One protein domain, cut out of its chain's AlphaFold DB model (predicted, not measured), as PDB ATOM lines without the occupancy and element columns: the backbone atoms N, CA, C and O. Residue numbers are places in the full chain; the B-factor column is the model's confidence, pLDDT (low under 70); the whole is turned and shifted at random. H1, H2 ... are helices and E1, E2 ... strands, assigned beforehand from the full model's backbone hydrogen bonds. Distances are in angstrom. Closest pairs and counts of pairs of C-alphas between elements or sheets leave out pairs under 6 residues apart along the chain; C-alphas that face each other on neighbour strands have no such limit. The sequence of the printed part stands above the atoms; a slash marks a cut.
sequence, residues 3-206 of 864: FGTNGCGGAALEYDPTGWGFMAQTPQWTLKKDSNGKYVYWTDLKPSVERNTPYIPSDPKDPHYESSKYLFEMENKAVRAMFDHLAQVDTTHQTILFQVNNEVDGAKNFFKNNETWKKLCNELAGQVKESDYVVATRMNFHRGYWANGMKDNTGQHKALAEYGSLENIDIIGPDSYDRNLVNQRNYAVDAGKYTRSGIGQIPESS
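AT A GLANCE: This is residues 3 to 206 of the 864 residues of an uncharacterized protein of Bifidobacterium aerophilum (UniProt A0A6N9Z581). A small sheet of three parallel strands, in the order E3, E4, E5, has H2 and H3 over one face; H4 packs on E5 at its edge, and the long helix H1 packs on H2. Away from this sheet, the antiparallel hairpin of E1 and E2 sits among loops, residues 3 to 30 and 42 to 64. The printed part has 204 residues, with four named helices and five named strands in the order E1, E2, H1, E3, H2, E4, H3, E5, H4. The class is mixed, helices and strands, with under half of the residues in named elements; the whole is compact, radius of gyration of the C-alphas 17.4 A, spanning 46 by 45 by 34 A.

IN THESE COORDINATES: E1 is residues 31 to 33, from C-alpha 31 at (289.675, 377.160, 232.214), and E2 is 39 to 41. H1, residues 65 to 89, is 36.3 A long. E3 is 97 to 100; H2, 114 to 129, is 22.2 A long; E4, 136 to 141, is 17.1 A long. H3 is 155 to 164, E5 171 to 174, and H4 181 to 192, ending at C-alpha 192 (283.728, 387.653, 267.922).

HOW THE PARTS SIT: E3, H2, E4 and E4, H3, E5 are strand-helix-strand units, parallel neighbours joined through a helix, with right-handed crossovers. N 98 and O 136 are 2.8 A apart, N 139 and O 171 3.1 A, and in E1 and E2 N 32 and O 40 2.8 A, within hydrogen-bond range. H2 and H3 make two layers with the sheet, helices on the same face, at heights of 9.2 A and 9.6 A over the sheet. H1, with residues 72 to 83 alone, touches H2 at a shallow tilt of 23 degrees, closest C-alphas Arg 80 and Gln 127, 5.2 A. H4 only grazes the sheet; its closest C-alphas with E5 are Ala 191 and Gly 173, 5.6 A. Every O i to N i+4 pair is within range in H3 and H4, 20 of 21 in H1 and 11 of 12 in H2.

THE WHOLE: The C-alphas farthest apart, Ser 35 and Thr 92, are 51.4 A apart. The printed part has no cut; the links E2 to H1, E3 to H2 and E4 to H3 are long. The mean pLDDT of the printed part is 74.9, and 61 residues are under 70, among them 3 to 27, 43 to 54 and 143 to 157.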
ATOM      1  N   PHE A   3     280.380 373.785 251.191       52.34
ATOM      2  CA  PHE A   3     280.333 373.833 249.729       52.34
ATOM      3  C   PHE A   3     281.039 375.112 249.229       52.34
ATOM      4  O   PHE A   3     280.980 376.135 249.918       52.34
ATOM      5  N   GLY A   4     281.705 375.079 248.066       53.00
ATOM      6  CA  GLY A   4     282.220 376.297 247.420       53.00
ATOM      7  C   GLY A   4     283.470 376.162 246.539       53.00
ATOM      8  O   GLY A   4     284.265 375.234 246.679       53.00
ATOM      9  N   THR A   5     283.678 377.158 245.679       50.75
ATOM     10  CA  THR A   5     284.681 377.252 244.592       50.75
ATOM     11  C   THR A   5     286.184 377.231 244.957       50.75
ATOM     12  O   THR A   5     287.012 377.342 244.051       50.75
ATOM     13  N   ASN A   6     286.587 377.097 246.227       49.12
ATOM     14  CA  ASN A   6     287.975 377.324 246.681       49.12
ATOM     15  C   ASN A   6     288.574 376.158 247.501       49.12
ATOM     16  O   ASN A   6     287.857 375.345 248.084       49.12
ATOM     17  N   GLY A   7     289.906 376.121 247.589       45.75
ATOM     18  CA  GLY A   7     290.676 375.369 248.582       45.75
ATOM     19  C   GLY A   7     290.720 373.871 248.310       45.75
ATOM     20  O   GLY A   7     291.634 373.393 247.639       45.75
ATOM     21  N   CYS A   8     289.724 373.159 248.844       39.81
ATOM     22  CA  CYS A   8     289.603 371.696 248.799       39.81
ATOM     23  C   CYS A   8     288.184 371.225 248.397       39.81
ATOM     24  O   CYS A   8     287.939 370.023 248.350       39.81
ATOM     25  N   GLY A   9     287.251 372.156 248.137       40.22
ATOM     26  CA  GLY A   9     285.868 371.871 247.716       40.22
ATOM     27  C   GLY A   9     285.576 372.204 246.246       40.22
ATOM     28  O   GLY A   9     284.593 371.723 245.684       40.22
ATOM     29  N   GLY A  10     286.441 372.998 245.605       40.78
ATOM     30  CA  GLY A  10     286.366 373.289 244.174       40.78
ATOM     31  C   GLY A  10     286.874 372.121 243.323       40.78
ATOM     32  O   GLY A  10     287.861 371.477 243.675       40.78
ATOM     33  N   ALA A  11     286.224 371.881 242.179       43.44
ATOM     34  CA  ALA A  11     286.562 370.802 241.248       43.44
ATOM     35  C   ALA A  11     288.060 370.797 240.890       43.44
ATOM     36  O   ALA A  11     288.589 371.783 240.354       43.44
ATOM     37  N   ALA A  12     288.738 369.686 241.182       43.97
ATOM     38  CA  ALA A  12     290.176 369.566 240.998       43.97
ATOM     39  C   ALA A  12     290.550 369.577 239.508       43.97
ATOM     40  O   ALA A  12     289.977 368.856 238.692       43.97
ATOM     41  N   LEU A  13     291.577 370.356 239.159       50.34
ATOM     42  CA  LEU A  13     292.190 370.284 237.836       50.34
ATOM     43  C   LEU A  13     292.793 368.883 237.662       50.34
ATOM     44  O   LEU A  13     293.771 368.552 238.330       50.34
ATOM     45  N   GLU A  14     292.246 368.108 236.722       45.31
ATOM     46  CA  GLU A  14     292.514 366.678 236.421       45.31
ATOM     47  C   GLU A  14     294.004 366.328 236.145       45.31
ATOM     48  O   GLU A  14     294.363 365.174 235.935       45.31
ATOM     49  N   TYR A  15     294.889 367.333 236.171       50.72
ATOM     50  CA  TYR A  15     296.330 367.261 235.923       50.72
ATOM     51  C   TYR A  15     297.173 368.016 236.977       50.72
ATOM     52  O   TYR A  15     298.254 368.528 236.658       50.72
ATOM     53  N   ASP A  16     296.716 368.141 238.230       48.22
ATOM     54  CA  ASP A  16     297.557 368.593 239.351       48.22
ATOM     55  C   ASP A  16     297.969 367.448 240.298       48.22
ATOM     56  O   ASP A  16     297.212 367.102 241.201       48.22
ATOM     57  N   PRO A  17     299.193 366.892 240.171       43.75
ATOM     58  CA  PRO A  17     299.678 365.802 241.027       43.75
ATOM     59  C   PRO A  17     300.049 366.259 242.456       43.75
ATOM     60  O   PRO A  17     300.764 365.558 243.164       43.75
ATOM     61  N   THR A  18     299.606 367.452 242.866       46.03
ATOM     62  CA  THR A  18     299.741 368.005 244.222       46.03
ATOM     63  C   THR A  18     298.387 368.414 244.828       46.03
ATOM     64  O   THR A  18     298.357 369.018 245.900       46.03
ATOM     65  N   GLY A  19     297.270 368.114 244.152       45.62
ATOM     66  CA  GLY A  19     295.930 368.562 244.532       45.62
ATOM     67  C   GLY A  19     295.283 367.729 245.642       45.62
ATOM     68  O   GLY A  19     295.114 366.521 245.506       45.62
ATOM     69  N   TRP A  20     294.850 368.397 246.713       42.34
ATOM     70  CA  TRP A  20     293.973 367.821 247.734       42.34
ATOM     71  C   TRP A  20     292.516 367.933 247.264       42.34
ATOM     72  O   TRP A  20     291.898 368.983 247.427       42.34
ATOM     73  N   GLY A  21     291.960 366.876 246.667       43.06
ATOM     74  CA  GLY A  21     290.548 366.874 246.282       43.06
ATOM     75  C   GLY A  21     290.093 365.623 245.535       43.06
ATOM     76  O   GLY A  21     290.757 365.155 244.615       43.06
ATOM     77  N   PHE A  22     288.914 365.124 245.907       42.28
ATOM     78  CA  PHE A  22     288.119 364.188 245.112       42.28
ATOM     79  C   PHE A  22     286.821 364.888 244.675       42.28
ATOM     80  O   PHE A  22     286.295 365.717 245.412       42.28
ATOM     81  N   MET A  23     286.264 364.443 243.542       46.09
ATOM     82  CA  MET A  23     284.974 364.833 242.934       46.09
ATOM     83  C   MET A  23     284.959 366.042 241.972       46.09
ATOM     84  O   MET A  23     285.722 366.994 242.093       46.09
ATOM     85  N   ALA A  24     284.012 365.940 241.025       49.44
ATOM     86  CA  ALA A  24     283.671 366.842 239.918       49.44
ATOM     87  C   ALA A  24     284.768 367.115 238.863       49.44
ATOM     88  O   ALA A  24     285.876 367.543 239.166       49.44
ATOM     89  N   GLN A  25     284.413 366.952 237.581       54.03
ATOM     90  CA  GLN A  25     285.205 367.487 236.468       54.03
ATOM     91  C   GLN A  25     284.971 368.996 236.357       54.03
ATOM     92  O   GLN A  25     283.833 369.439 236.190       54.03
ATOM     93  N   THR A  26     286.040 369.794 236.412       60.00
ATOM     94  CA  THR A  26     285.950 371.246 236.220       60.00
ATOM     95  C   THR A  26     285.452 371.557 234.796       60.00
ATOM     96  O   THR A  26     286.063 371.083 233.831       60.00
ATOM     97  N   PRO A  27     284.374 372.346 234.599       67.19
ATOM     98  CA  PRO A  27     283.846 372.597 233.259       67.19
ATOM     99  C   PRO A  27     284.882 373.303 232.378       67.19
ATOM    100  O   PRO A  27     285.326 374.400 232.713       67.19
ATOM    101  N   GLN A  28     285.245 372.704 231.236       71.19
ATOM    102  CA  GLN A  28     286.339 373.163 230.356       71.19
ATOM    103  C   GLN A  28     286.287 374.658 229.997       71.19
ATOM    104  O   GLN A  28     287.334 375.270 229.803       71.19
ATOM    105  N   TRP A  29     285.098 375.264 229.933       73.25
ATOM    106  CA  TRP A  29     284.952 376.694 229.655       73.25
ATOM    107  C   TRP A  29     285.519 377.592 230.765       73.25
ATOM    108  O   TRP A  29     286.058 378.641 230.431       73.25
ATOM    109  N   THR A  30     285.488 377.173 232.039       69.81
ATOM    110  CA  THR A  30     286.048 377.905 233.207       69.81
ATOM    111  C   THR A  30     287.580 378.006 233.222       69.81
ATOM    112  O   THR A  30     288.168 378.634 234.108       69.81
ATOM    113  N   LEU A  31     288.237 377.370 232.249       72.50
ATOM    114  CA  LEU A  31     289.675 377.160 232.214       72.50
ATOM    115  C   LEU A  31     290.330 377.943 231.072       72.50
ATOM    116  O   LEU A  31     289.763 378.146 229.999       72.50
ATOM    117  N   LYS A  32     291.583 378.334 231.293       72.62
ATOM    118  CA  LYS A  32     292.549 378.733 230.262       72.62
ATOM    119  C   LYS A  32     293.721 377.747 230.279       72.62
ATOM    120  O   LYS A  32     293.851 376.951 231.208       72.62
ATOM    121  N   LYS A  33     294.605 377.810 229.282       74.31
ATOM    122  CA  LYS A  33     295.938 377.195 229.390       74.31
ATOM    123  C   LYS A  33     296.946 378.228 229.886       74.31
ATOM    124  O   LYS A  33     296.901 379.379 229.454       74.31
ATOM    125  N   ASP A  34     297.826 377.814 230.790       69.62
ATOM    126  CA  ASP A  34     298.972 378.605 231.233       69.62
ATOM    127  C   ASP A  34     300.082 378.631 230.159       69.62
ATOM    128  O   ASP A  34     299.971 378.023 229.089       69.62
ATOM    129  N   SER A  35     301.194 379.312 230.450       71.94
ATOM    130  CA  SER A  35     302.364 379.369 229.557       71.94
ATOM    131  C   SER A  35     303.056 378.017 229.321       71.94
ATOM    132  O   SER A  35     303.916 377.927 228.450       71.94
ATOM    133  N   ASN A  36     302.704 376.983 230.089       70.19
ATOM    134  CA  ASN A  36     303.244 375.628 230.010       70.19
ATOM    135  C   ASN A  36     302.250 374.652 229.338       70.19
ATOM    136  O   ASN A  36     302.532 373.461 229.223       70.19
ATOM    137  N   GLY A  37     301.082 375.140 228.894       71.75
ATOM    138  CA  GLY A  37     300.022 374.347 228.271       71.75
ATOM    139  C   GLY A  37     299.101 373.606 229.250       71.75
ATOM    140  O   GLY A  37     298.193 372.901 228.798       71.75
ATOM    141  N   LYS A  38     299.297 373.770 230.563       68.75
ATOM    142  CA  LYS A  38     298.468 373.176 231.616       68.75
ATOM    143  C   LYS A  38     297.173 373.968 231.777       68.75
ATOM    144  O   LYS A  38     297.184 375.196 231.750       68.75
ATOM    145  N   TYR A  39     296.055 373.271 231.967       69.25
ATOM    146  CA  TYR A  39     294.801 373.929 232.319       69.25
ATOM    147  C   TYR A  39     294.881 374.539 233.723       69.25
ATOM    148  O   TYR A  39     295.302 373.877 234.671       69.25
ATOM    149  N   VAL A  40     294.456 375.793 233.828       65.25
ATOM    150  CA  VAL A  40     294.311 376.571 235.064       65.25
ATOM    151  C   VAL A  40     293.013 377.371 234.979       65.25
ATOM    152  O   VAL A  40     292.501 377.606 233.882       65.25
ATOM    153  N   TYR A  41     292.479 377.821 236.111       70.31
ATOM    154  CA  TYR A  41     291.350 378.750 236.109       70.31
ATOM    155  C   TYR A  41     291.696 380.054 235.371       70.31
ATOM    156  O   TYR A  41     292.863 380.456 235.284       70.31
ATOM    157  N   TRP A  42     290.683 380.752 234.848       71.19
ATOM    158  CA  TRP A  42     290.867 382.145 234.429       71.19
ATOM    159  C   TRP A  42     291.482 382.955 235.583       71.19
ATOM    160  O   TRP A  42     291.095 382.766 236.732       71.19
ATOM    161  N   THR A  43     292.447 383.835 235.296       60.91
ATOM    162  CA  THR A  43     293.059 384.735 236.292       60.91
ATOM    163  C   THR A  43     293.920 385.809 235.626       60.91
ATOM    164  O   THR A  43     294.538 385.556 234.588       60.91
ATOM    165  N   ASP A  44     293.964 386.991 236.245       54.00
ATOM    166  CA  ASP A  44     294.695 388.205 235.857       54.00
ATOM    167  C   ASP A  44     296.115 388.294 236.466       54.00
ATOM    168  O   ASP A  44     296.714 389.368 236.545       54.00
ATOM    169  N   LEU A  45     296.652 387.165 236.939       52.75
ATOM    170  CA  LEU A  45     297.856 387.081 237.773       52.75
ATOM    171  C   LEU A  45     298.964 386.238 237.114       52.75
ATOM    172  O   LEU A  45     298.783 385.666 236.046       52.75
ATOM    173  N   LYS A  46     300.160 386.204 237.722       51.09
ATOM    174  CA  LYS A  46     301.342 385.550 237.124       51.09
ATOM    175  C   LYS A  46     301.298 384.006 237.223       51.09
ATOM    176  O   LYS A  46     300.887 383.507 238.274       51.09
ATOM    177  N   PRO A  47     301.847 383.264 236.230       47.62
ATOM    178  CA  PRO A  47     301.813 381.793 236.144       47.62
ATOM    179  C   PRO A  47     302.226 380.992 237.385       47.62
ATOM    180  O   PRO A  47     301.681 379.925 237.651       47.62
ATOM    181  N   SER A  48     303.163 381.493 238.194       48.00
ATOM    182  CA  SER A  48     303.720 380.752 239.338       48.00
ATOM    183  C   SER A  48     302.737 380.505 240.496       48.00
ATOM    184  O   SER A  48     303.140 379.959 241.520       48.00
ATOM    185  N   VAL A  49     301.481 380.956 240.390       48.72
ATOM    186  CA  VAL A  49     300.513 380.974 241.496       48.72
ATOM    187  C   VAL A  49     299.048 380.866 241.010       48.72
ATOM    188  O   VAL A  49     298.147 381.425 241.620       48.72
ATOM    189  N   GLU A  50     298.769 380.199 239.882       51.12
ATOM    190  CA  GLU A  50     297.443 380.215 239.209       51.12
ATOM    191  C   GLU A  50     296.452 379.082 239.572       51.12
ATOM    192  O   GLU A  50     295.361 379.036 239.014       51.12
ATOM    193  N   ARG A  51     296.802 378.137 240.453       52.66
ATOM    194  CA  ARG A  51     296.190 376.790 240.405       52.66
ATOM    195  C   ARG A  51     294.847 376.559 241.126       52.66
ATOM    196  O   ARG A  51     294.124 375.672 240.687       52.66
ATOM    197  N   ASN A  52     294.497 377.302 242.182       52.94
ATOM    198  CA  ASN A  52     293.497 376.823 243.163       52.94
ATOM    199  C   ASN A  52     292.180 377.628 243.255       52.94
ATOM    200  O   ASN A  52     291.326 377.263 244.056       52.94
ATOM    201  N   THR A  53     291.998 378.716 242.495       58.81
ATOM    202  CA  THR A  53     290.810 379.595 242.606       58.81
ATOM    203  C   THR A  53     290.311 380.120 241.258       58.81
ATOM    204  O   THR A  53     291.129 380.601 240.468       58.81
ATOM    205  N   PRO A  54     288.985 380.125 241.008       62.34
ATOM    206  CA  PRO A  54     288.381 380.896 239.925       62.34
ATOM    207  C   PRO A  54     288.595 382.404 240.098       62.34
ATOM    208  O   PRO A  54     288.462 382.952 241.193       62.34
ATOM    209  N   TYR A  55     288.869 383.102 238.997       71.31
ATOM    210  CA  TYR A  55     288.797 384.559 238.965       71.31
ATOM    211  C   TYR A  55     287.351 385.040 238.901       71.31
ATOM    212  O   TYR A  55     286.565 384.605 238.062       71.31
ATOM    213  N   ILE A  56     287.046 386.006 239.762       74.56
ATOM    214  CA  ILE A  56     285.752 386.678 239.835       74.56
ATOM    215  C   ILE A  56     285.953 388.123 239.364       74.56
ATOM    216  O   ILE A  56     286.567 388.895 240.111       74.56
ATOM    217  N   PRO A  57     285.507 388.507 238.153       76.75
ATOM    218  CA  PRO A  57     285.572 389.887 237.678       76.75
ATOM    219  C   PRO A  57     284.535 390.790 238.355       76.75
ATOM    220  O   PRO A  57     283.452 390.353 238.736       76.75
ATOM    221  N   SER A  58     284.868 392.076 238.452       79.38
ATOM    222  CA  SER A  58     284.001 393.141 238.975       79.38
ATOM    223  C   SER A  58     283.482 394.100 237.890       79.38
ATOM    224  O   SER A  58     282.478 394.772 238.117       79.38
ATOM    225  N   ASP A  59     284.116 394.147 236.710       83.81
ATOM    226  CA  ASP A  59     283.649 394.911 235.541       83.81
ATOM    227  C   ASP A  59     282.709 394.041 234.678       83.81
ATOM    228  O   ASP A  59     283.145 392.989 234.201       83.81
ATOM    229  N   PRO A  60     281.457 394.467 234.406       84.75
ATOM    230  CA  PRO A  60     280.547 393.790 233.475       84.75
ATOM    231  C   PRO A  60     281.054 393.649 232.029       84.75
ATOM    232  O   PRO A  60     280.422 392.967 231.227       84.75
ATOM    233  N   LYS A  61     282.161 394.311 231.666       86.94
ATOM    234  CA  LYS A  61     282.830 394.186 230.358       86.94
ATOM    235  C   LYS A  61     283.886 393.083 230.307       86.94
ATOM    236  O   LYS A  61     284.433 392.837 229.232       86.94
ATOM    237  N   ASP A  62     284.219 392.456 231.433       84.69
ATOM    238  CA  ASP A  62     285.163 391.342 231.450       84.69
ATOM    239  C   ASP A  62     284.570 390.134 230.691       84.69
ATOM    240  O   ASP A  62     283.411 389.777 230.929       84.69
ATOM    241  N   PRO A  63     285.323 389.473 229.788       81.81
ATOM    242  CA  PRO A  63     284.809 388.360 228.984       81.81
ATOM    243  C   PRO A  63     284.379 387.135 229.809       81.81
ATOM    244  O   PRO A  63     283.716 386.246 229.275       81.81
ATOM    245  N   HIS A  64     284.724 387.078 231.098       79.44
ATOM    246  CA  HIS A  64     284.326 386.024 232.024       79.44
ATOM    247  C   HIS A  64     283.160 386.430 232.945       79.44
ATOM    248  O   HIS A  64     282.727 385.605 233.745       79.44
ATOM    249  N   TYR A  65     282.620 387.655 232.849       82.25
ATOM    250  CA  TYR A  65     281.622 388.182 233.793       82.25
ATOM    251  C   TYR A  65     280.324 387.365 233.856       82.25
ATOM    252  O   TYR A  65     279.978 386.842 234.916       82.25
ATOM    253  N   GLU A  66     279.624 387.197 232.732       82.81
ATOM    254  CA  GLU A  66     278.370 386.424 232.694       82.81
ATOM    255  C   GLU A  66     278.600 384.937 233.018       82.81
ATOM    256  O   GLU A  66     277.790 384.309 233.694       82.81
ATOM    257  N   SER A  67     279.748 384.390 232.617       75.88
ATOM    258  CA  SER A  67     280.143 383.009 232.907       75.88
ATOM    259  C   SER A  67     280.437 382.784 234.399       75.88
ATOM    260  O   SER A  67     280.104 381.738 234.947       75.88
ATOM    261  N   SER A  68     281.030 383.777 235.068       75.94
ATOM    262  CA  SER A  68     281.277 383.806 236.514       75.94
ATOM    263  C   SER A  68     279.965 383.933 237.298       75.94
ATOM    264  O   SER A  68     279.682 383.139 238.189       75.94
ATOM    265  N   LYS A  69     279.085 384.847 236.877       79.50
ATOM    266  CA  LYS A  69     277.717 384.997 237.397       79.50
ATOM    267  C   LYS A  69     276.895 383.705 237.275       79.50
ATOM    268  O   LYS A  69     276.208 383.344 238.226       79.50
ATOM    269  N   TYR A  70     277.003 382.984 236.154       81.06
ATOM    270  CA  TYR A  70     276.369 381.673 235.984       81.06
ATOM    271  C   TYR A  70     276.892 380.635 236.990       81.06
ATOM    272  O   TYR A  70     276.088 379.874 237.525       81.06
ATOM    273  N   LEU A  71     278.200 380.608 237.295       75.50
ATOM    274  CA  LEU A  71     278.737 379.711 238.331       75.50
ATOM    275  C   LEU A  71     278.053 379.959 239.679       75.50
ATOM    276  O   LEU A  71     277.549 379.008 240.267       75.50
ATOM    277  N   PHE A  72     277.958 381.213 240.127       78.81
ATOM    278  CA  PHE A  72     277.345 381.533 241.425       78.81
ATOM    279  C   PHE A  72     275.839 381.264 241.439       78.81
ATOM    280  O   PHE A  72     275.309 380.810 242.447       78.81
ATOM    281  N   GLU A  73     275.143 381.458 240.315       81.56
ATOM    282  CA  GLU A  73     273.740 381.053 240.187       81.56
ATOM    283  C   GLU A  73     273.572 379.529 240.348       81.56
ATOM    284  O   GLU A  73     272.601 379.077 240.958       81.56
ATOM    285  N   MET A  74     274.522 378.728 239.846       80.38
ATOM    286  CA  MET A  74     274.521 377.275 240.041       80.38
ATOM    287  C   MET A  74     274.952 376.867 241.458       80.38
ATOM    288  O   MET A  74     274.349 375.949 242.005       80.38
ATOM    289  N   GLU A  75     275.929 377.542 242.079       79.75
ATOM    290  CA  GLU A  75     276.298 377.306 243.488       79.75
ATOM    291  C   GLU A  75     275.118 377.613 244.421       79.75
ATOM    292  O   GLU A  75     274.766 376.781 245.257       79.75
ATOM    293  N   ASN A  76     274.437 378.745 244.212       85.94
ATOM    294  CA  ASN A  76     273.235 379.126 244.952       85.94
ATOM    295  C   ASN A  76     272.134 378.062 244.816       85.94
ATOM    296  O   ASN A  76     271.595 377.597 245.819       85.94
ATOM    297  N   LYS A  77     271.840 377.614 243.587       86.06
ATOM    298  CA  LYS A  77     270.852 376.551 243.327       86.06
ATOM    299  C   LYS A  77     271.245 375.206 243.940       86.06
ATOM    300  O   LYS A  77     270.368 374.500 244.430       86.06
ATOM    301  N   ALA A  78     272.530 374.853 243.931       84.06
ATOM    302  CA  ALA A  78     273.028 373.620 244.532       84.06
ATOM    303  C   ALA A  78     272.898 373.642 246.063       84.06
ATOM    304  O   ALA A  78     272.385 372.685 246.638       84.06
ATOM    305  N   VAL A  79     273.285 374.746 246.715       87.06
ATOM    306  CA  VAL A  79     273.107 374.927 248.165       87.06
ATOM    307  C   VAL A  79     271.623 374.945 248.526       87.06
ATOM    308  O   VAL A  79     271.225 374.203 249.420       87.06
ATOM    309  N   ARG A  80     270.782 375.691 247.796       90.56
ATOM    310  CA  ARG A  80     269.327 375.710 248.018       90.56
ATOM    311  C   ARG A  80     268.725 374.304 247.937       90.56
ATOM    312  O   ARG A  80     268.092 373.869 248.891       90.56
ATOM    313  N   ALA A  81     268.991 373.560 246.861       88.25
ATOM    314  CA  ALA A  81     268.470 372.201 246.682       88.25
ATOM    315  C   ALA A  81     269.006 371.199 247.725       88.25
ATOM    316  O   ALA A  81     268.286 370.290 248.133       88.25
ATOM    317  N   MET A  82     270.252 371.366 248.181       88.94
ATOM    318  CA  MET A  82     270.830 370.576 249.272       88.94
ATOM    319  C   MET A  82     270.101 370.836 250.599       88.94
ATOM    320  O   MET A  82     269.800 369.890 251.324       88.94
ATOM    321  N   PHE A  83     269.772 372.093 250.896       92.00
ATOM    322  CA  PHE A  83     269.046 372.478 252.106       92.00
ATOM    323  C   PHE A  83     267.550 372.127 252.056       92.00
ATOM    324  O   PHE A  83     267.020 371.598 253.030       92.00
ATOM    325  N   ASP A  84     266.897 372.275 250.902       89.38
ATOM    326  CA  ASP A  84     265.535 371.772 250.674       89.38
ATOM    327  C   ASP A  84     265.459 370.240 250.790       89.38
ATOM    328  O   ASP A  84     264.422 369.697 251.173       89.38
ATOM    329  N   HIS A  85     266.544 369.520 250.481       90.69
ATOM    330  CA  HIS A  85     266.633 368.083 250.730       90.69
ATOM    331  C   HIS A  85     266.840 367.768 252.219       90.69
ATOM    332  O   HIS A  85     266.151 366.889 252.734       90.69
ATOM    333  N   LEU A  86     267.709 368.501 252.933       91.50
ATOM    334  CA  LEU A  86     267.868 368.363 254.391       91.50
ATOM    335  C   LEU A  86     266.539 368.567 255.133       91.50
ATOM    336  O   LEU A  86     266.220 367.755 256.000       91.50
ATOM    337  N   ALA A  87     265.717 369.539 254.719       91.44
ATOM    338  CA  ALA A  87     264.365 369.759 255.250       91.44
ATOM    339  C   ALA A  87     263.461 368.509 255.194       91.44
ATOM    340  O   ALA A  87     262.537 368.369 255.993       91.44
ATOM    341  N   GLN A  88     263.724 367.592 254.258       92.56
ATOM    342  CA  GLN A  88     262.963 366.357 254.058       92.56
ATOM    343  C   GLN A  88     263.570 365.136 254.771       92.56
ATOM    344  O   GLN A  88     262.863 364.140 254.936       92.56
ATOM    345  N   VAL A  89     264.855 365.168 255.160       93.44
ATOM    346  CA  VAL A  89     265.582 363.974 255.653       93.44
ATOM    347  C   VAL A  89     266.254 364.122 257.023       93.44
ATOM    348  O   VAL A  89     266.382 363.118 257.718       93.44
ATOM    349  N   ASP A  90     266.642 365.327 257.452       88.88
ATOM    350  CA  ASP A  90     267.240 365.578 258.774       88.88
ATOM    351  C   ASP A  90     266.202 366.165 259.743       88.88
ATOM    352  O   ASP A  90     266.296 367.294 260.224       88.88
ATOM    353  N   THR A  91     265.190 365.362 260.076       84.25
ATOM    354  CA  THR A  91     264.163 365.730 261.072       84.25
ATOM    355  C   THR A  91     264.726 365.916 262.490       84.25
ATOM    356  O   THR A  91     264.018 366.373 263.384       84.25
ATOM    357  N   THR A  92     266.000 365.578 262.695       84.50
ATOM    358  CA  THR A  92     266.730 365.589 263.969       84.50
ATOM    359  C   THR A  92     267.629 366.806 264.184       84.50
ATOM    360  O   THR A  92     268.157 366.962 265.282       84.50
ATOM    361  N   HIS A  93     267.812 367.650 263.167       82.38
ATOM    362  CA  HIS A  93     268.760 368.767 263.174       82.38
ATOM    363  C   HIS A  93     270.230 368.368 263.448       82.38
ATOM    364  O   HIS A  93     270.954 369.059 264.164       82.38
ATOM    365  N   GLN A  94     270.708 367.261 262.864       85.25
ATOM    366  CA  GLN A  94     272.124 366.856 262.952       85.25
ATOM    367  C   GLN A  94     273.044 367.859 262.237       85.25
ATOM    368  O   GLN A  94     274.143 368.164 262.709       85.25
ATOM    369  N   THR A  95     272.602 368.415 261.107       86.62
ATOM    370  CA  THR A  95     273.297 369.521 260.444       86.62
ATOM    371  C   THR A  95     272.926 370.837 261.122       86.62
ATOM    372  O   THR A  95     271.936 371.453 260.752       86.62
ATOM    373  N   ILE A  96     273.733 371.291 262.084       87.19
ATOM    374  CA  ILE A  96     273.515 372.565 262.806       87.19
ATOM    375  C   ILE A  96     274.184 373.792 262.158       87.19
ATOM    376  O   ILE A  96     273.916 374.926 262.556       87.19
ATOM    377  N   LEU A  97     275.090 373.587 261.189       89.12
ATOM    378  CA  LEU A  97     275.914 374.662 260.621       89.12
ATOM    379  C   LEU A  97     276.335 374.415 259.158       89.12
ATOM    380  O   LEU A  97     276.717 373.304 258.761       89.12
ATOM    381  N   PHE A  98     276.338 375.491 258.367       90.56
ATOM    382  CA  PHE A  98     276.876 375.580 257.011       90.56
ATOM    383  C   PHE A  98     278.128 376.464 256.954       90.56
ATOM    384  O   PHE A  98     278.158 377.547 257.533       90.56
ATOM    385  N   GLN A  99     279.149 376.028 256.216       89.12
ATOM    386  CA  GLN A  99     280.321 376.836 255.896       89.12
ATOM    387  C   GLN A  99     280.248 377.325 254.448       89.12
ATOM    388  O   GLN A  99     280.193 376.532 253.505       89.12
ATOM    389  N   VAL A 100     280.248 378.648 254.317       87.94
ATOM    390  CA  VAL A 100     280.118 379.406 253.076       87.94
ATOM    391  C   VAL A 100     281.509 379.537 252.458       87.94
ATOM    392  O   VAL A 100     282.323 380.334 252.927       87.94
ATOM    393  N   ASN A 101     281.780 378.761 251.404       80.12
ATOM    394  CA  ASN A 101     283.117 378.605 250.820       80.12
ATOM    395  C   ASN A 101     284.162 378.108 251.853       80.12
ATOM    396  O   ASN A 101     283.820 377.495 252.862       80.12
ATOM    397  N   ASN A 102     285.452 378.288 251.557       78.19
ATOM    398  CA  ASN A 102     286.571 377.975 252.450       78.19
ATOM    399  C   ASN A 102     287.743 378.892 252.124       78.19
ATOM    400  O   ASN A 102     287.994 379.108 250.937       78.19
ATOM    401  N   GLU A 103     288.444 379.412 253.137       77.00
ATOM    402  CA  GLU A 103     289.689 380.192 252.989       77.00
ATOM    403  C   GLU A 103     289.648 381.227 251.837       77.00
ATOM    404  O   GLU A 103     290.561 381.317 251.011       77.00
ATOM    405  N   VAL A 104     288.536 381.969 251.708       74.12
ATOM    406  CA  VAL A 104     288.235 382.831 250.535       74.12
ATOM    407  C   VAL A 104     289.254 383.948 250.302       74.12
ATOM    408  O   VAL A 104     289.474 384.364 249.168       74.12
ATOM    409  N   ASP A 105     289.938 384.380 251.354       72.69
ATOM    410  CA  ASP A 105     291.069 385.308 251.331       72.69
ATOM    411  C   ASP A 105     292.334 384.726 250.672       72.69
ATOM    412  O   ASP A 105     293.211 385.478 250.242       72.69
ATOM    413  N   GLY A 106     292.407 383.401 250.501       66.94
ATOM    414  CA  GLY A 106     293.367 382.730 249.624       66.94
ATOM    415  C   GLY A 106     293.159 383.040 248.132       66.94
ATOM    416  O   GLY A 106     294.094 382.899 247.333       66.94
ATOM    417  N   ALA A 107     291.978 383.524 247.728       69.12
ATOM    418  CA  ALA A 107     291.758 384.030 246.379       69.12
ATOM    419  C   ALA A 107     292.479 385.376 246.196       69.12
ATOM    420  O   ALA A 107     292.139 386.395 246.786       69.12
ATOM    421  N   LYS A 108     293.484 385.430 245.320       68.31
ATOM    422  CA  LYS A 108     294.328 386.634 245.152       68.31
ATOM    423  C   LYS A 108     293.592 387.876 244.619       68.31
ATOM    424  O   LYS A 108     294.148 388.971 244.678       68.31
ATOM    425  N   ASN A 109     292.376 387.732 244.087       70.06
ATOM    426  CA  ASN A 109     291.501 388.849 243.715       70.06
ATOM    427  C   ASN A 109     290.537 389.272 244.846       70.06
ATOM    428  O   ASN A 109     289.821 390.248 244.646       70.06
ATOM    429  N   PHE A 110     290.517 388.590 246.000       76.38
ATOM    430  CA  PHE A 110     289.588 388.805 247.121       76.38
ATOM    431  C   PHE A 110     289.493 390.280 247.527       76.38
ATOM    432  O   PHE A 110     288.501 390.948 247.243       76.38
ATOM    433  N   PHE A 111     290.589 390.843 248.041       75.50
ATOM    434  CA  PHE A 111     290.666 392.258 248.423       75.50
ATOM    435  C   PHE A 111     290.572 393.246 247.244       75.50
ATOM    436  O   PHE A 111     290.333 394.433 247.466       75.50
ATOM    437  N   LYS A 112     290.774 392.791 245.997       78.12
ATOM    438  CA  LYS A 112     290.701 393.630 244.785       78.12
ATOM    439  C   LYS A 112     289.254 393.818 244.317       78.12
ATOM    440  O   LYS A 112     288.871 394.930 243.973       78.12
ATOM    441  N   ASN A 113     288.462 392.748 244.343       79.94
ATOM    442  CA  ASN A 113     287.063 392.704 243.906       79.94
ATOM    443  C   ASN A 113     286.131 392.444 245.107       79.94
ATOM    444  O   ASN A 113     285.194 391.649 245.036       79.94
ATOM    445  N   ASN A 114     286.425 393.116 246.223       82.69
ATOM    446  CA  ASN A 114     285.879 392.834 247.552       82.69
ATOM    447  C   ASN A 114     284.347 392.851 247.612       82.69
ATOM    448  O   ASN A 114     283.742 391.930 248.142       82.69
ATOM    449  N   GLU A 115     283.703 393.857 247.018       86.94
ATOM    450  CA  GLU A 115     282.238 393.956 247.035       86.94
ATOM    451  C   GLU A 115     281.560 392.846 246.214       86.94
ATOM    452  O   GLU A 115     280.450 392.432 246.541       86.94
ATOM    453  N   THR A 116     282.236 392.299 245.198       84.44
ATOM    454  CA  THR A 116     281.747 391.135 244.441       84.44
ATOM    455  C   THR A 116     281.838 389.855 245.277       84.44
ATOM    456  O   THR A 116     280.890 389.075 245.293       84.44
ATOM    457  N   TRP A 117     282.932 389.669 246.025       84.50
ATOM    458  CA  TRP A 117     283.102 388.547 246.958       84.50
ATOM    459  C   TRP A 117     282.143 388.619 248.156       84.50
ATOM    460  O   TRP A 117     281.493 387.625 248.474       84.50
ATOM    461  N   LYS A 118     281.984 389.796 248.774       89.38
ATOM    462  CA  LYS A 118     280.983 390.054 249.825       89.38
ATOM    463  C   LYS A 118     279.574 389.722 249.352       89.38
ATOM    464  O   LYS A 118     278.845 389.026 250.054       89.38
ATOM    465  N   LYS A 119     279.210 390.188 248.150       89.31
ATOM    466  CA  LYS A 119     277.917 389.889 247.532       89.31
ATOM    467  C   LYS A 119     277.718 388.376 247.374       89.31
ATOM    468  O   LYS A 119     276.723 387.864 247.873       89.31
ATOM    469  N   LEU A 120     278.668 387.680 246.743       87.19
ATOM    470  CA  LEU A 120     278.621 386.228 246.521       87.19
ATOM    471  C   LEU A 120     278.409 385.469 247.834       87.19
ATOM    472  O   LEU A 120     277.453 384.711 247.954       87.19
ATOM    473  N   CYS A 121     279.265 385.698 248.834       88.56
ATOM    474  CA  CYS A 121     279.175 384.985 250.106       88.56
ATOM    475  C   CYS A 121     277.848 385.270 250.831       88.56
ATOM    476  O   CYS A 121     277.259 384.353 251.397       88.56
ATOM    477  N   ASN A 122     277.337 386.505 250.772       93.75
ATOM    478  CA  ASN A 122     276.049 386.853 251.374       93.75
ATOM    479  C   ASN A 122     274.845 386.247 250.626       93.75
ATOM    480  O   ASN A 122     273.882 385.839 251.271       93.75
ATOM    481  N   GLU A 123     274.874 386.169 249.293       92.81
ATOM    482  CA  GLU A 123     273.819 385.516 248.500       92.81
ATOM    483  C   GLU A 123     273.818 383.993 248.717       92.81
ATOM    484  O   GLU A 123     272.766 383.423 249.003       92.81
ATOM    485  N   LEU A 124     274.994 383.351 248.685       90.31
ATOM    486  CA  LEU A 124     275.159 381.908 248.896       90.31
ATOM    487  C   LEU A 124     274.729 381.476 250.304       90.31
ATOM    488  O   LEU A 124     274.062 380.457 250.470       90.31
ATOM    489  N   ALA A 125     275.060 382.273 251.322       93.31
ATOM    490  CA  ALA A 125     274.569 382.062 252.680       93.31
ATOM    491  C   ALA A 125     273.061 382.343 252.806       93.31
ATOM    492  O   ALA A 125     272.358 381.640 253.532       93.31
ATOM    493  N   GLY A 126     272.545 383.321 252.052       95.75
ATOM    494  CA  GLY A 126     271.115 383.616 251.951       95.75
ATOM    495  C   GLY A 126     270.294 382.415 251.490       95.75
ATOM    496  O   GLY A 126     269.228 382.169 252.041       95.75
ATOM    497  N   GLN A 127     270.829 381.576 250.596       94.38
ATOM    498  CA  GLN A 127     270.144 380.352 250.148       94.38
ATOM    499  C   GLN A 127     269.878 379.343 251.274       94.38
ATOM    500  O   GLN A 127     268.949 378.546 251.168       94.38
ATOM    501  N   VAL A 128     270.659 379.396 252.358       94.19
ATOM    502  CA  VAL A 128     270.419 378.624 253.587       94.19
ATOM    503  C   VAL A 128     269.349 379.298 254.450       94.19
ATOM    504  O   VAL A 128     268.454 378.627 254.957       94.19
ATOM    505  N   LYS A 129     269.413 380.630 254.592       93.62
ATOM    506  CA  LYS A 129     268.465 381.436 255.385       93.62
ATOM    507  C   LYS A 129     267.053 381.488 254.798       93.62
ATOM    508  O   LYS A 129     266.093 381.631 255.544       93.62
ATOM    509  N   GLU A 130     266.938 381.355 253.483       92.69
ATOM    510  CA  GLU A 130     265.677 381.303 252.736       92.69
ATOM    511  C   GLU A 130     265.080 379.884 252.662       92.69
ATOM    512  O   GLU A 130     263.965 379.725 252.163       92.69
ATOM    513  N   SER A 131     265.823 378.850 253.080       90.50
ATOM    514  CA  SER A 131     265.410 377.443 252.982       90.50
ATOM    515  C   SER A 131     264.474 376.999 254.106       90.50
ATOM    516  O   SER A 131     264.438 377.606 255.174       90.50
ATOM    517  N   ASP A 132     263.781 375.877 253.901       89.06
ATOM    518  CA  ASP A 132     262.928 375.262 254.929       89.06
ATOM    519  C   ASP A 132     263.744 374.560 256.048       89.06
ATOM    520  O   ASP A 132     263.170 374.016 256.990       89.06
ATOM    521  N   TYR A 133     265.084 374.578 255.969       92.75
ATOM    522  CA  TYR A 133     266.015 374.005 256.949       92.75
ATOM    523  C   TYR A 133     267.105 375.034 257.313       92.75
ATOM    524  O   TYR A 133     268.256 374.969 256.877       92.75
ATOM    525  N   VAL A 134     266.725 376.052 258.089       92.25
ATOM    526  CA  VAL A 134     267.617 377.171 258.434       92.25
ATOM    527  C   VAL A 134     268.639 376.766 259.498       92.25
ATOM    528  O   VAL A 134     268.279 376.390 260.610       92.25
ATOM    529  N   VAL A 135     269.927 376.934 259.187       93.50
ATOM    530  CA  VAL A 135     271.050 376.669 260.105       93.50
ATOM    531  C   VAL A 135     271.939 377.897 260.315       93.50
ATOM    532  O   VAL A 135     271.797 378.920 259.631       93.50
ATOM    533  N   ALA A 136     272.890 377.794 261.247       92.50
ATOM    534  CA  ALA A 136     273.955 378.781 261.389       92.50
ATOM    535  C   ALA A 136     274.876 378.785 260.151       92.50
ATOM    536  O   ALA A 136     275.184 377.732 259.593       92.50
ATOM    537  N   THR A 137     275.348 379.952 259.728       93.62
ATOM    538  CA  THR A 137     276.242 380.152 258.581       93.62
ATOM    539  C   THR A 137     277.582 380.716 259.050       93.62
ATOM    540  O   THR A 137     277.630 381.692 259.803       93.62
ATOM    541  N   ARG A 138     278.691 380.114 258.597       91.25
ATOM    542  CA  ARG A 138     280.051 380.582 258.910       91.25
ATOM    543  C   ARG A 138     280.907 380.861 257.683       91.25
ATOM    544  O   ARG A 138     280.737 380.211 256.654       91.25
ATOM    545  N   MET A 139     281.902 381.731 257.844       88.31
ATOM    546  CA  MET A 139     283.056 381.832 256.940       88.31
ATOM    547  C   MET A 139     284.377 381.640 257.687       88.31
ATOM    548  O   MET A 139     284.506 382.005 258.858       88.31
ATOM    549  N   ASN A 140     285.363 381.095 256.982       84.56
ATOM    550  CA  ASN A 140     286.703 380.819 257.480       84.56
ATOM    551  C   ASN A 140     287.799 381.454 256.606       84.56
ATOM    552  O   ASN A 140     287.621 381.623 255.396       84.56
ATOM    553  N   PHE A 141     288.911 381.836 257.243       80.25
ATOM    554  CA  PHE A 141     289.976 382.659 256.655       80.25
ATOM    555  C   PHE A 141     291.376 382.062 256.856       80.25
ATOM    556  O   PHE A 141     291.736 381.646 257.958       80.25
ATOM    557  N   HIS A 142     292.199 382.095 255.808       74.38
ATOM    558  CA  HIS A 142     293.411 381.291 255.671       74.38
ATOM    559  C   HIS A 142     294.511 381.578 256.699       74.38
ATOM    560  O   HIS A 142     294.911 382.719 256.965       74.38
ATOM    561  N   ARG A 143     295.111 380.486 257.192       60.75
ATOM    562  CA  ARG A 143     296.201 380.459 258.185       60.75
ATOM    563  C   ARG A 143     297.323 381.472 257.938       60.75
ATOM    564  O   ARG A 143     297.872 382.026 258.894       60.75
ATOM    565  N   GLY A 144     297.720 381.671 256.677       54.34
ATOM    566  CA  GLY A 144     298.927 382.419 256.297       54.34
ATOM    567  C   GLY A 144     298.980 383.865 256.798       54.34
ATOM    568  O   GLY A 144     300.063 384.441 256.895       54.34
ATOM    569  N   TYR A 145     297.831 384.429 257.164       51.19
ATOM    570  CA  TYR A 145     297.713 385.765 257.727       51.19
ATOM    571  C   TYR A 145     298.014 385.826 259.239       51.19
ATOM    572  O   TYR A 145     298.691 386.747 259.697       51.19
ATOM    573  N   TRP A 146     297.596 384.821 260.010       54.50
ATOM    574  CA  TRP A 146     297.513 384.881 261.481       54.50
ATOM    575  C   TRP A 146     298.787 384.402 262.204       54.50
ATOM    576  O   TRP A 146     298.982 384.662 263.388       54.50
ATOM    577  N   ALA A 147     299.703 383.734 261.497       49.34
ATOM    578  CA  ALA A 147     300.831 382.978 262.068       49.34
ATOM    579  C   ALA A 147     301.933 383.786 262.807       49.34
ATOM    580  O   ALA A 147     302.917 383.193 263.263       49.34
ATOM    581  N   ASN A 148     301.796 385.113 262.916       49.22
ATOM    582  CA  ASN A 148     302.704 386.022 263.636       49.22
ATOM    583  C   ASN A 148     301.955 386.977 264.594       49.22
ATOM    584  O   ASN A 148     302.497 388.027 264.947       49.22
ATOM    585  N   GLY A 149     300.721 386.630 264.978       53.09
ATOM    586  CA  GLY A 149     299.779 387.535 265.634       53.09
ATOM    587  C   GLY A 149     299.136 388.509 264.642       53.09
ATOM    588  O   GLY A 149     299.722 388.831 263.602       53.09
ATOM    589  N   MET A 150     297.932 388.985 264.966       51.62
ATOM    590  CA  MET A 150     297.299 390.053 264.194       51.62
ATOM    591  C   MET A 150     298.153 391.317 264.275       51.62
ATOM    592  O   MET A 150     298.701 391.650 265.328       51.62
ATOM    593  N   LYS A 151     298.271 392.027 263.155       50.91
ATOM    594  CA  LYS A 151     298.859 393.368 263.119       50.91
ATOM    595  C   LYS A 151     297.824 394.318 262.547       50.91
ATOM    596  O   LYS A 151     297.327 394.072 261.445       50.91
ATOM    597  N   ASP A 152     297.562 395.411 263.258       47.16
ATOM    598  CA  ASP A 152     296.503 396.394 262.963       47.16
ATOM    599  C   ASP A 152     296.557 396.974 261.535       47.16
ATOM    600  O   ASP A 152     295.576 397.506 261.024       47.16
ATOM    601  N   ASN A 153     297.714 396.872 260.875       45.50
ATOM    602  CA  ASN A 153     297.987 397.363 259.526       45.50
ATOM    603  C   ASN A 153     297.862 396.298 258.414       45.50
ATOM    604  O   ASN A 153     298.288 396.535 257.282       45.50
ATOM    605  N   THR A 154     297.292 395.129 258.712       53.94
ATOM    606  CA  THR A 154     297.012 394.066 257.732       53.94
ATOM    607  C   THR A 154     295.537 394.056 257.321       53.94
ATOM    608  O   THR A 154     294.667 394.523 258.052       53.94
ATOM    609  N   GLY A 155     295.217 393.460 256.166       60.16
ATOM    610  CA  GLY A 155     293.831 393.311 255.689       60.16
ATOM    611  C   GLY A 155     292.936 392.384 256.531       60.16
ATOM    612  O   GLY A 155     291.818 392.103 256.121       60.16
ATOM    613  N   GLN A 156     293.416 391.909 257.682       66.19
ATOM    614  CA  GLN A 156     292.815 390.860 258.513       66.19
ATOM    615  C   GLN A 156     291.597 391.372 259.279       66.19
ATOM    616  O   GLN A 156     290.477 390.967 258.984       66.19
ATOM    617  N   HIS A 157     291.787 392.349 260.175       67.50
ATOM    618  CA  HIS A 157     290.683 393.044 260.850       67.50
ATOM    619  C   HIS A 157     289.701 393.665 259.851       67.50
ATOM    620  O   HIS A 157     288.504 393.715 260.115       67.50
ATOM    621  N   LYS A 158     290.197 394.099 258.683       71.50
ATOM    622  CA  LYS A 158     289.354 394.597 257.594       71.50
ATOM    623  C   LYS A 158     288.452 393.493 257.024       71.50
ATOM    624  O   LYS A 158     287.252 393.713 256.933       71.50
ATOM    625  N   ALA A 159     288.994 392.316 256.696       73.81
ATOM    626  CA  ALA A 159     288.199 391.172 256.248       73.81
ATOM    627  C   ALA A 159     287.189 390.728 257.317       73.81
ATOM    628  O   ALA A 159     286.015 390.557 257.002       73.81
ATOM    629  N   LEU A 160     287.603 390.620 258.587       77.50
ATOM    630  CA  LEU A 160     286.678 390.271 259.668       77.50
ATOM    631  C   LEU A 160     285.526 391.291 259.760       77.50
ATOM    632  O   LEU A 160     284.364 390.899 259.740       77.50
ATOM    633  N   ALA A 161     285.826 392.593 259.770       80.44
ATOM    634  CA  ALA A 161     284.815 393.649 259.839       80.44
ATOM    635  C   ALA A 161     283.885 393.699 258.613       80.44
ATOM    636  O   ALA A 161     282.686 393.922 258.764       80.44
ATOM    637  N   GLU A 162     284.411 393.511 257.401       85.62
ATOM    638  CA  GLU A 162     283.639 393.631 256.154       85.62
ATOM    639  C   GLU A 162     282.821 392.381 255.798       85.62
ATOM    640  O   GLU A 162     281.866 392.507 255.031       85.62
ATOM    641  N   TYR A 163     283.173 391.205 256.335       88.31
ATOM    642  CA  TYR A 163     282.458 389.946 256.083       88.31
ATOM    643  C   TYR A 163     281.625 389.474 257.283       88.31
ATOM    644  O   TYR A 163     280.539 388.940 257.088       88.31
ATOM    645  N   GLY A 164     282.061 389.727 258.522       86.12
ATOM    646  CA  GLY A 164     281.291 389.417 259.738       86.12
ATOM    647  C   GLY A 164     280.088 390.335 259.980       86.12
ATOM    648  O   GLY A 164     279.229 390.017 260.799       86.12
ATOM    649  N   SER A 165     280.001 391.442 259.233       85.62
ATOM    650  CA  SER A 165     278.843 392.345 259.184       85.62
ATOM    651  C   SER A 165     277.866 392.048 258.035       85.62
ATOM    652  O   SER A 165     276.863 392.752 257.901       85.62
ATOM    653  N   LEU A 166     278.124 391.023 257.210       92.81
ATOM    654  CA  LEU A 166     277.210 390.608 256.141       92.81
ATOM    655  C   LEU A 166     275.937 389.997 256.727       92.81
ATOM    656  O   LEU A 166     275.986 389.215 257.673       92.81
ATOM    657  N   GLU A 167     274.790 390.349 256.150       93.62
ATOM    658  CA  GLU A 167     273.475 390.028 256.702       93.62
ATOM    659  C   GLU A 167     273.268 388.522 256.916       93.62
ATOM    660  O   GLU A 167     272.807 388.114 257.980       93.62
ATOM    661  N   ASN A 168     273.682 387.696 255.959       95.25
ATOM    662  CA  ASN A 168     273.454 386.254 255.988       95.25
ATOM    663  C   ASN A 168     274.616 385.445 256.599       95.25
ATOM    664  O   ASN A 168     274.624 384.223 256.456       95.25
ATOM    665  N   ILE A 169     275.594 386.082 257.258       93.94
ATOM    666  CA  ILE A 169     276.741 385.419 257.907       93.94
ATOM    667  C   ILE A 169     276.638 385.573 259.431       93.94
ATOM    668  O   ILE A 169     276.773 386.679 259.953       93.94
ATOM    669  N   ASP A 170     276.422 384.475 260.163       93.94
ATOM    670  CA  ASP A 170     276.269 384.533 261.626       93.94
ATOM    671  C   ASP A 170     277.605 384.472 262.380       93.94
ATOM    672  O   ASP A 170     277.705 385.024 263.479       93.94
ATOM    673  N   ILE A 171     278.594 383.753 261.831       92.62
ATOM    674  CA  ILE A 171     279.866 383.388 262.481       92.62
ATOM    675  C   ILE A 171     281.046 383.611 261.523       92.62
ATOM    676  O   ILE A 171     280.982 383.246 260.350       92.62
ATOM    677  N   ILE A 172     282.170 384.139 262.016       89.81
ATOM    678  CA  ILE A 172     283.437 384.143 261.267       89.81
ATOM    679  C   ILE A 172     284.627 383.710 262.130       89.81
ATOM    680  O   ILE A 172     284.579 383.775 263.361       89.81
ATOM    681  N   GLY A 173     285.706 383.260 261.484       87.69
ATOM    682  CA  GLY A 173     286.895 382.796 262.195       87.69
ATOM    683  C   GLY A 173     288.131 382.530 261.326       87.69
ATOM    684  O   GLY A 173     287.996 382.317 260.122       87.69
ATOM    685  N   PRO A 174     289.344 382.526 261.904       83.00
ATOM    686  CA  PRO A 174     290.567 382.147 261.205       83.00
ATOM    687  C   PRO A 174     290.905 380.657 261.359       83.00
ATOM    688  O   PRO A 174     290.799 380.094 262.451       83.00
ATOM    689  N   ASP A 175     291.421 380.050 260.290       81.06
ATOM    690  CA  ASP A 175     291.916 378.669 260.274       81.06
ATOM    691  C   ASP A 175     293.300 378.606 260.912       81.06
ATOM    692  O   ASP A 175     294.375 378.648 260.299       81.06
ATOM    693  N   SER A 176     293.256 378.616 262.237       74.81
ATOM    694  CA  SER A 176     294.410 378.812 263.079       74.81
ATOM    695  C   SER A 176     295.046 377.475 263.430       74.81
ATOM    696  O   SER A 176     294.680 376.762 264.367       74.81
ATOM    697  N   TYR A 177     296.116 377.179 262.707       73.31
ATOM    698  CA  TYR A 177     297.056 376.110 263.024       73.31
ATOM    699  C   TYR A 177     298.246 376.633 263.866       73.31
ATOM    700  O   TYR A 177     299.396 376.234 263.649       73.31
ATOM    701  N   ASP A 178     298.003 377.573 264.786       74.12
ATOM    702  CA  ASP A 178     298.951 377.925 265.857       74.12
ATOM    703  C   ASP A 178     298.942 376.836 266.954       74.12
ATOM    704  O   ASP A 178     297.951 376.127 267.140       74.12
ATOM    705  N   ARG A 179     300.055 376.685 267.672       72.56
ATOM    706  CA  ARG A 179     300.193 375.781 268.829       72.56
ATOM    707  C   ARG A 179     300.115 376.517 270.168       72.56
ATOM    708  O   ARG A 179     299.922 375.880 271.196       72.56
ATOM    709  N   ASN A 180     300.240 377.846 270.166       77.94
ATOM    710  CA  ASN A 180     300.020 378.654 271.360       77.94
ATOM    711  C   ASN A 180     298.508 378.800 271.620       77.94
ATOM    712  O   ASN A 180     297.792 379.419 270.835       77.94
ATOM    713  N   LEU A 181     298.031 378.248 272.736       80.56
ATOM    714  CA  LEU A 181     296.609 378.240 273.087       80.56
ATOM    715  C   LEU A 181     296.079 379.629 273.495       80.56
ATOM    716  O   LEU A 181     294.920 379.948 273.229       80.56
ATOM    717  N   VAL A 182     296.935 380.506 274.033       79.88
ATOM    718  CA  VAL A 182     296.585 381.913 274.299       79.88
ATOM    719  C   VAL A 182     296.324 382.657 272.988       79.88
ATOM    720  O   VAL A 182     295.341 383.388 272.887       79.88
ATOM    721  N   ASN A 183     297.144 382.419 271.958       80.56
ATOM    722  CA  ASN A 183     296.919 382.983 270.625       80.56
ATOM    723  C   ASN A 183     295.587 382.490 270.039       80.56
ATOM    724  O   ASN A 183     294.788 383.307 269.598       80.56
ATOM    725  N   GLN A 184     295.321 381.179 270.102       82.06
ATOM    726  CA  GLN A 184     294.070 380.569 269.627       82.06
ATOM    727  C   GLN A 184     292.828 381.214 270.255       82.06
ATOM    728  O   GLN A 184     291.922 381.647 269.544       82.06
ATOM    729  N   ARG A 185     292.810 381.345 271.587       86.44
ATOM    730  CA  ARG A 185     291.736 382.035 272.312       86.44
ATOM    731  C   ARG A 185     291.593 383.487 271.866       86.44
ATOM    732  O   ARG A 185     290.485 383.934 271.594       86.44
ATOM    733  N   ASN A 186     292.698 384.227 271.803       85.62
ATOM    734  CA  ASN A 186     292.664 385.643 271.450       85.62
ATOM    735  C   ASN A 186     292.146 385.842 270.011       85.62
ATOM    736  O   ASN A 186     291.319 386.719 269.794       85.62
ATOM    737  N   TYR A 187     292.530 384.981 269.059       85.25
ATOM    738  CA  TYR A 187     292.001 385.010 267.691       85.25
ATOM    739  C   TYR A 187     290.486 384.772 267.635       85.25
ATOM    740  O   TYR A 187     289.798 385.433 266.858       85.25
ATOM    741  N   ALA A 188     289.958 383.879 268.478       89.06
ATOM    742  CA  ALA A 188     288.520 383.657 268.597       89.06
ATOM    743  C   ALA A 188     287.810 384.896 269.182       89.06
ATOM    744  O   ALA A 188     286.873 385.407 268.575       89.06
ATOM    745  N   VAL A 189     288.317 385.449 270.292       89.38
ATOM    746  CA  VAL A 189     287.805 386.689 270.915       89.38
ATOM    747  C   VAL A 189     287.803 387.864 269.936       89.38
ATOM    748  O   VAL A 189     286.844 388.632 269.886       89.38
ATOM    749  N   ASP A 190     288.867 388.019 269.150       85.50
ATOM    750  CA  ASP A 190     288.983 389.084 268.158       85.50
ATOM    751  C   ASP A 190     288.035 388.882 266.968       85.50
ATOM    752  O   ASP A 190     287.476 389.865 266.486       85.50
ATOM    753  N   ALA A 191     287.780 387.643 266.534       87.38
ATOM    754  CA  ALA A 191     286.756 387.353 265.529       87.38
ATOM    755  C   ALA A 191     285.338 387.681 266.038       87.38
ATOM    756  O   ALA A 191     284.554 388.297 265.311       87.38
ATOM    757  N   GLY A 192     285.028 387.364 267.301       89.62
ATOM    758  CA  GLY A 192     283.728 387.653 267.922       89.62
ATOM    759  C   GLY A 192     283.340 389.134 267.872       89.62
ATOM    760  O   GLY A 192     282.194 389.460 267.570       89.62
ATOM    761  N   LYS A 193     284.313 390.048 268.021       87.94
ATOM    762  CA  LYS A 193     284.115 391.515 267.938       87.94
ATOM    763  C   LYS A 193     283.525 392.010 266.612       87.94
ATOM    764  O   LYS A 193     282.962 393.102 266.581       87.94
ATOM    765  N   TYR A 194     283.693 391.256 265.527       86.06
ATOM    766  CA  TYR A 194     283.231 391.621 264.182       86.06
ATOM    767  C   TYR A 194     282.050 390.776 263.696       86.06
ATOM    768  O   TYR A 194     281.558 390.995 262.594       86.06
ATOM    769  N   THR A 195     281.627 389.795 264.490       88.81
ATOM    770  CA  THR A 195     280.691 388.743 264.096       88.81
ATOM    771  C   THR A 195     279.252 389.111 264.472       88.81
ATOM    772  O   THR A 195     279.017 389.525 265.607       88.81
ATOM    773  N   ARG A 196     278.264 388.898 263.584       84.69
ATOM    774  CA  ARG A 196     276.838 389.187 263.870       84.69
ATOM    775  C   ARG A 196     276.302 388.547 265.158       84.69
ATOM    776  O   ARG A 196     275.524 389.189 265.857       84.69
ATOM    777  N   SER A 197     276.701 387.312 265.466       86.44
ATOM    778  CA  SER A 197     276.314 386.607 266.700       86.44
ATOM    779  C   SER A 197     277.105 387.022 267.952       86.44
ATOM    780  O   SER A 197     276.767 386.593 269.049       86.44
ATOM    781  N   GLY A 198     278.182 387.803 267.808       87.88
ATOM    782  CA  GLY A 198     279.168 388.059 268.865       87.88
ATOM    783  C   GLY A 198     280.089 386.872 269.191       87.88
ATOM    784  O   GLY A 198     281.083 387.057 269.890       87.88
ATOM    785  N   ILE A 199     279.802 385.674 268.665       88.88
ATOM    786  CA  ILE A 199     280.553 384.439 268.919       88.88
ATOM    787  C   ILE A 199     281.601 384.256 267.823       88.88
ATOM    788  O   ILE A 199     281.286 383.885 266.692       88.88
ATOM    789  N   GLY A 200     282.868 384.470 268.158       90.00
ATOM    790  CA  GLY A 200     283.969 384.119 267.273       90.00
ATOM    791  C   GLY A 200     284.178 382.609 267.199       90.00
ATOM    792  O   GLY A 200     283.799 381.847 268.098       90.00
ATOM    793  N   GLN A 201     284.817 382.162 266.119       89.31
ATOM    794  CA  GLN A 201     285.152 380.756 265.934       89.31
ATOM    795  C   GLN A 201     286.612 380.559 265.511       89.31
ATOM    796  O   GLN A 201     287.206 381.420 264.872       89.31
ATOM    797  N   ILE A 202     287.178 379.397 265.833       87.69
ATOM    798  CA  ILE A 202     288.330 378.813 265.134       87.69
ATOM    799  C   ILE A 202     287.779 377.682 264.239       87.69
ATOM    800  O   ILE A 202     287.451 376.621 264.779       87.69
ATOM    801  N   PRO A 203     287.548 377.900 262.925       84.38
ATOM    802  CA  PRO A 203     286.776 376.978 262.079       84.38
ATOM    803  C   PRO A 203     287.552 375.723 261.663       84.38
ATOM    804  O   PRO A 203     286.956 374.646 261.558       84.38
ATOM    805  N   GLU A 204     288.869 375.845 261.510       79.31
ATOM    806  CA  GLU A 204     289.827 374.745 261.477       79.31
ATOM    807  C   GLU A 204     290.969 374.965 262.477       79.31
ATOM    808  O   GLU A 204     291.471 376.074 262.681       79.31
ATOM    809  N   SER A 205     291.431 373.871 263.081       76.31
ATOM    810  CA  SER A 205     292.643 373.842 263.894       76.31
ATOM    811  C   SER A 205     293.271 372.453 263.871       76.31
ATOM    812  O   SER A 205     292.580 371.443 263.742       76.31
ATOM    813  N   SER A 206     294.584 372.396 264.116       65.56
ATOM    814  CA  SER A 206     295.329 371.151 264.375       65.56
ATOM    815  C   SER A 206     294.876 370.383 265.629       65.56
ATOM    816  O   SER A 206     295.385 369.298 265.903       65.56
TER     817      SER A 206